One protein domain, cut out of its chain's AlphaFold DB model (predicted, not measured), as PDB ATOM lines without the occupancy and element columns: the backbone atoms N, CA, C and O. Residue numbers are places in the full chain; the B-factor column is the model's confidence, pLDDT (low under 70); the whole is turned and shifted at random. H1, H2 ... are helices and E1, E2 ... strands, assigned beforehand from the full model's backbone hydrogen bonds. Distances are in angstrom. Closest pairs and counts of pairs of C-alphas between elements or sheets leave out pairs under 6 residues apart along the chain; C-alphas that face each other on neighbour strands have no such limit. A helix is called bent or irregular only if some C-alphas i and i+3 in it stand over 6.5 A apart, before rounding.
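What this domain is: This is residues 6 to 46 of the 589 residues of the protein "Topoisomerase" of Aeromonas hydrophila (UniProt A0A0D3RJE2). The printed part is a flat, open horseshoe: a small strand hairpin of E1 and E2 makes one limb, the short helix H1 sits at the bend, and the helix H2 makes the other limb, with the middle between the limbs empty. The hairpin's turn, within residues 8 to 13, and residues 35 to 45, which hold H2, stand free. The printed part has 41 residues, with two named strands and then two named helices in the order E1, E2, H1, H2; the sheet is E1 - E2, antiparallel. The class is mixed, helices and strands, though under half of the residues, 20 of the 41, are in named elements. The whole is loose, with a radius of gyration of the C-alphas of 11.4 A, and spans 28 by 27 by 10 A.

Where its parts are: Find C-alpha 6 at (25.240, -69.048, 104.795), where E1 begins; it runs over residues 6 to 8, 6.9 A from first to last C-alpha. E2 follows at residues 11 to 14 and is 10.4 A long. Go on to C-alpha 24 at (30.145, -77.035, 111.425), where H1 begins; it holds residues 24 to 27 and is 5.1 A long. H2 holds residues 36 to 44, is 11.2 A long and ends at C-alpha 44, at (19.084, -77.732, 97.329). H2 is irregular: C-alphas 38 and 41 are 7.3 A apart.

How they stand to each other: Begin at the hairpin of E1 and E2, antiparallel with 152 degrees between their directions. Look at C-alphas 7 and 12, which face each other at 4.4 A. Here N 6 and O 13 are within hydrogen-bond range at 2.9 A, and so are N 13 and O 6 at 2.8 A. From there a short link of 9 residues leads to H1. E1 and H1 are apart. H2 is apart from E1, from E2 and from H1. In H2, 2 of 5 O i to N i+4 pairs and 2 of 6 O i to N i+3 pairs are within hydrogen-bond range; H1 is too short for an O i to N i+4 pair, and its one O i to N i+3 pair is within range.

The domain as a whole: Look for the two C-alphas farthest apart, those of Ala 9 and Ala 37, at 27.9 A; the first and last printed C-alphas, of Phe 6 and Phe 46, are 9.5 A apart. The printed part has no cut. The link from E1 to E2 is tight, the links from E2 to H1 and from H1 to H2 are short, and no link is long. The mean pLDDT of the printed part is 79.7, and you will find values under 70 at residues 45 to 46.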
ATOM      1  N   PHE A   6      26.427 -69.797 104.403       81.44
ATOM      2  CA  PHE A   6      25.240 -69.048 104.795       81.44
ATOM      3  C   PHE A   6      25.024 -67.912 103.801       81.44
ATOM      4  O   PHE A   6      25.986 -67.404 103.232       81.44
ATOM      5  N   GLU A   7      23.782 -67.479 103.626       79.06
ATOM      6  CA  GLU A   7      23.458 -66.279 102.863       79.06
ATOM      7  C   GLU A   7      22.562 -65.374 103.709       79.06
ATOM      8  O   GLU A   7      21.634 -65.853 104.364       79.06
ATOM      9  N   VAL A   8      22.837 -64.071 103.704       75.31
ATOM     10  CA  VAL A   8      21.942 -63.057 104.271       75.31
ATOM     11  C   VAL A   8      21.765 -61.962 103.225       75.31
ATOM     12  O   VAL A   8      22.733 -61.309 102.844       75.31
ATOM     13  N   ALA A   9      20.528 -61.782 102.751       72.06
ATOM     14  CA  ALA A   9      20.147 -60.774 101.757       72.06
ATOM     15  C   ALA A   9      21.045 -60.749 100.493       72.06
ATOM     16  O   ALA A   9      21.502 -59.685 100.075       72.06
ATOM     17  N   GLY A  10      21.322 -61.912  99.888       71.00
ATOM     18  CA  GLY A  10      22.154 -62.024  98.683       71.00
ATOM     19  C   GLY A  10      23.668 -62.022  98.923       71.00
ATOM     20  O   GLY A  10      24.430 -62.169  97.966       71.00
ATOM     21  N   VAL A  11      24.132 -61.864 100.170       73.25
ATOM     22  CA  VAL A  11      25.562 -61.888 100.519       73.25
ATOM     23  C   VAL A  11      25.941 -63.260 101.095       73.25
ATOM     24  O   VAL A  11      25.383 -63.643 102.128       73.25
ATOM     25  N   PRO A  12      26.879 -64.006 100.475       77.81
ATOM     26  CA  PRO A  12      27.345 -65.290 100.987       77.81
ATOM     27  C   PRO A  12      28.448 -65.131 102.047       77.81
ATOM     28  O   PRO A  12      29.363 -64.321 101.901       77.81
ATOM     29  N   PHE A  13      28.401 -65.971 103.080       76.25
ATOM     30  CA  PHE A  13      29.368 -66.042 104.180       76.25
ATOM     31  C   PHE A  13      29.782 -67.496 104.431       76.25
ATOM     32  O   PHE A  13      28.944 -68.405 104.391       76.25
ATOM     33  N   LYS A  14      31.053 -67.749 104.767       78.75
ATOM     34  CA  LYS A  14      31.471 -69.067 105.269       78.75
ATOM     35  C   LYS A  14      31.203 -69.133 106.773       78.75
ATOM     36  O   LYS A  14      31.320 -68.132 107.478       78.75
ATOM     37  N   GLY A  15      30.918 -70.324 107.305       73.19
ATOM     38  CA  GLY A  15      30.724 -70.517 108.752       73.19
ATOM     39  C   GLY A  15      31.928 -70.140 109.632       73.19
ATOM     40  O   GLY A  15      31.774 -69.972 110.837       73.19
ATOM     41  N   SER A  16      33.122 -69.979 109.051       74.94
ATOM     42  CA  SER A  16      34.296 -69.378 109.701       74.94
ATOM     43  C   SER A  16      34.117 -67.892 110.006       74.94
ATOM     44  O   SER A  16      34.545 -67.422 111.060       74.94
ATOM     45  N   ASP A  17      33.478 -67.167 109.092       76.25
ATOM     46  CA  ASP A  17      33.500 -65.703 109.011       76.25
ATOM     47  C   ASP A  17      32.460 -65.098 109.966       76.25
ATOM     48  O   ASP A  17      32.671 -64.040 110.551       76.25
ATOM     49  N   LEU A  18      31.375 -65.846 110.200       77.00
ATOM     50  CA  LEU A  18      30.364 -65.591 111.231       77.00
ATOM     51  C   LEU A  18      30.825 -66.022 112.644       77.00
ATOM     52  O   LEU A  18      30.124 -65.799 113.632       77.00
ATOM     53  N   GLY A  19      32.011 -66.627 112.769       79.94
ATOM     54  CA  GLY A  19      32.620 -67.011 114.041       79.94
ATOM     55  C   GLY A  19      32.277 -68.425 114.531       79.94
ATOM     56  O   GLY A  19      31.461 -69.150 113.967       79.94
ATOM     57  N   LYS A  20      32.936 -68.839 115.624       82.00
ATOM     58  CA  LYS A  20      33.062 -70.255 116.041       82.00
ATOM     59  C   LYS A  20      31.738 -71.031 116.155       82.00
ATOM     60  O   LYS A  20      31.735 -72.219 115.843       82.00
ATOM     61  N   GLY A  21      30.639 -70.387 116.560       81.56
ATOM     62  CA  GLY A  21      29.317 -71.024 116.671       81.56
ATOM     63  C   GLY A  21      28.711 -71.464 115.331       81.56
ATOM     64  O   GLY A  21      28.025 -72.478 115.288       81.56
ATOM     65  N   TYR A  22      29.027 -70.763 114.239       82.38
ATOM     66  CA  TYR A  22      28.499 -71.024 112.893       82.38
ATOM     67  C   TYR A  22      29.400 -71.948 112.058       82.38
ATOM     68  O   TYR A  22      29.032 -72.370 110.962       82.38
ATOM     69  N   THR A  23      30.572 -72.322 112.581       84.44
ATOM     70  CA  THR A  23      31.359 -73.430 112.022       84.44
ATOM     71  C   THR A  23      30.593 -74.744 112.183       84.44
ATOM     72  O   THR A  23      29.802 -74.887 113.113       84.44
ATOM     73  N   TRP A  24      30.850 -75.746 111.335       82.31
ATOM     74  CA  TRP A  24      30.145 -77.035 111.425       82.31
ATOM     75  C   TRP A  24      30.275 -77.694 112.812       82.31
ATOM     76  O   TRP A  24      29.277 -78.087 113.409       82.31
ATOM     77  N   ALA A  25      31.478 -77.683 113.396       81.88
ATOM     78  CA  ALA A  25      31.719 -78.170 114.757       81.88
ATOM     79  C   ALA A  25      31.110 -77.281 115.870       81.88
ATOM     80  O   ALA A  25      31.054 -77.702 117.026       81.88
ATOM     81  N   GLY A  26      30.686 -76.055 115.546       85.31
ATOM     82  CA  GLY A  26      29.861 -75.198 116.401       85.31
ATOM     83  C   GLY A  26      28.387 -75.592 116.324       85.31
ATOM     84  O   GLY A  26      27.794 -75.908 117.353       85.31
ATOM     85  N   LEU A  27      27.843 -75.697 115.106       84.06
ATOM     86  CA  LEU A  27      26.463 -76.122 114.843       84.06
ATOM     87  C   LEU A  27      26.144 -77.496 115.456       84.06
ATOM     88  O   LEU A  27      25.120 -77.657 116.120       84.06
ATOM     89  N   GLN A  28      27.051 -78.468 115.307       85.94
ATOM     90  CA  GLN A  28      26.920 -79.792 115.928       85.94
ATOM     91  C   GLN A  28      26.855 -79.715 117.464       85.94
ATOM     92  O   GLN A  28      26.125 -80.481 118.089       85.94
ATOM     93  N   LYS A  29      27.573 -78.770 118.090       85.81
ATOM     94  CA  LYS A  29      27.529 -78.550 119.548       85.81
ATOM     95  C   LYS A  29      26.266 -77.826 120.009       85.81
ATOM     96  O   LYS A  29      25.857 -78.028 121.145       85.81
ATOM     97  N   SER A  30      25.625 -77.043 119.142       82.06
ATOM     98  CA  SER A  30      24.270 -76.517 119.362       82.06
ATOM     99  C   SER A  30      23.162 -77.490 118.918       82.06
ATOM    100  O   SER A  30      22.029 -77.068 118.712       82.06
ATOM    101  N   GLY A  31      23.468 -78.783 118.754       86.44
ATOM    102  CA  GLY A  31      22.481 -79.835 118.481       86.44
ATOM    103  C   GLY A  31      22.026 -79.969 117.024       86.44
ATOM    104  O   GLY A  31      21.138 -80.771 116.742       86.44
ATOM    105  N   VAL A  32      22.622 -79.231 116.081       84.00
ATOM    106  CA  VAL A  32      22.290 -79.361 114.655       84.00
ATOM    107  C   VAL A  32      22.877 -80.664 114.113       84.00
ATOM    108  O   VAL A  32      24.094 -80.852 114.091       84.00
ATOM    109  N   THR A  33      22.007 -81.553 113.637       85.94
ATOM    110  CA  THR A  33      22.398 -82.766 112.908       85.94
ATOM    111  C   THR A  33      22.107 -82.593 111.423       85.94
ATOM    112  O   THR A  33      21.124 -81.953 111.057       85.94
ATOM    113  N   TYR A  34      22.957 -83.171 110.577       84.62
ATOM    114  CA  TYR A  34      22.755 -83.244 109.134       84.62
ATOM    115  C   TYR A  34      22.816 -84.708 108.712       84.62
ATOM    116  O   TYR A  34      23.796 -85.390 109.017       84.62
ATOM    117  N   ASP A  35      21.783 -85.163 108.014       85.19
ATOM    118  CA  ASP A  35      21.751 -86.443 107.316       85.19
ATOM    119  C   ASP A  35      21.562 -86.180 105.816       85.19
ATOM    120  O   ASP A  35      20.653 -85.457 105.406       85.19
ATOM    121  N   GLU A  36      22.430 -86.742 104.975       80.06
ATOM    122  CA  GLU A  36      22.436 -86.421 103.546       80.06
ATOM    123  C   GLU A  36      21.255 -87.034 102.770       80.06
ATOM    124  O   GLU A  36      20.851 -86.486 101.743       80.06
ATOM    125  N   ALA A  37      20.656 -88.127 103.250       78.50
ATOM    126  CA  ALA A  37      19.463 -88.697 102.626       78.50
ATOM    127  C   ALA A  37      18.201 -87.891 102.980       78.50
ATOM    128  O   ALA A  37      17.323 -87.721 102.135       78.50
ATOM    129  N   ARG A  38      18.133 -87.363 104.209       87.19
ATOM    130  CA  ARG A  38      17.014 -86.578 104.747       87.19
ATOM    131  C   ARG A  38      17.038 -85.109 104.314       87.19
ATOM    132  O   ARG A  38      16.019 -84.577 103.882       87.19
ATOM    133  N   ASP A  39      18.185 -84.443 104.444       83.75
ATOM    134  CA  ASP A  39      18.250 -82.974 104.474       83.75
ATOM    135  C   ASP A  39      18.701 -82.342 103.148       83.75
ATOM    136  O   ASP A  39      18.408 -81.171 102.894       83.75
ATOM    137  N   ARG A  40      19.384 -83.093 102.269       80.88
ATOM    138  CA  ARG A  40      19.974 -82.575 101.016       80.88
ATOM    139  C   ARG A  40      18.950 -81.876 100.115       80.88
ATOM    140  O   ARG A  40      19.188 -80.742  99.701       80.88
ATOM    141  N   ALA A  41      17.778 -82.479  99.910       79.12
ATOM    142  CA  ALA A  41      16.690 -81.878  99.130       79.12
ATOM    143  C   ALA A  41      16.137 -80.583  99.770       79.12
ATOM    144  O   ALA A  41      15.730 -79.654  99.072       79.12
ATOM    145  N   GLY A  42      16.167 -80.483 101.105       76.75
ATOM    146  CA  GLY A  42      15.786 -79.279 101.851       76.75
ATOM    147  C   GLY A  42      16.812 -78.141 101.772       76.75
ATOM    148  O   GLY A  42      16.449 -76.984 102.003       76.75
ATOM    149  N   LEU A  43      18.065 -78.448 101.418       77.56
ATOM    150  CA  LEU A  43      19.142 -77.479 101.185       77.56
ATOM    151  C   LEU A  43      19.291 -77.096  99.706       77.56
ATOM    152  O   LEU A  43      19.695 -75.977  99.405       77.56
ATOM    153  N   GLU A  44      18.943 -77.981  98.772       74.81
ATOM    154  CA  GLU A  44      19.084 -77.732  97.329       74.81
ATOM    155  C   GLU A  44      18.215 -76.576  96.819       74.81
ATOM    156  O   GLU A  44      18.660 -75.818  95.959       74.81
ATOM    157  N   ARG A  45      17.063 -76.317  97.449       69.38
ATOM    158  CA  ARG A  45      16.261 -75.099  97.210       69.38
ATOM    159  C   ARG A  45      16.976 -73.778  97.554       69.38
ATOM    160  O   ARG A  45      16.505 -72.724  97.147       69.38
ATOM    161  N   PHE A  46      18.091 -73.827  98.290       69.31
ATOM    162  CA  PHE A  46      18.923 -72.674  98.663       69.31
ATOM    163  C   PHE A  46      20.291 -72.653  97.948       69.31
ATOM    164  O   PHE A  46      21.140 -71.826  98.267       69.31
TER     165      PHE A  46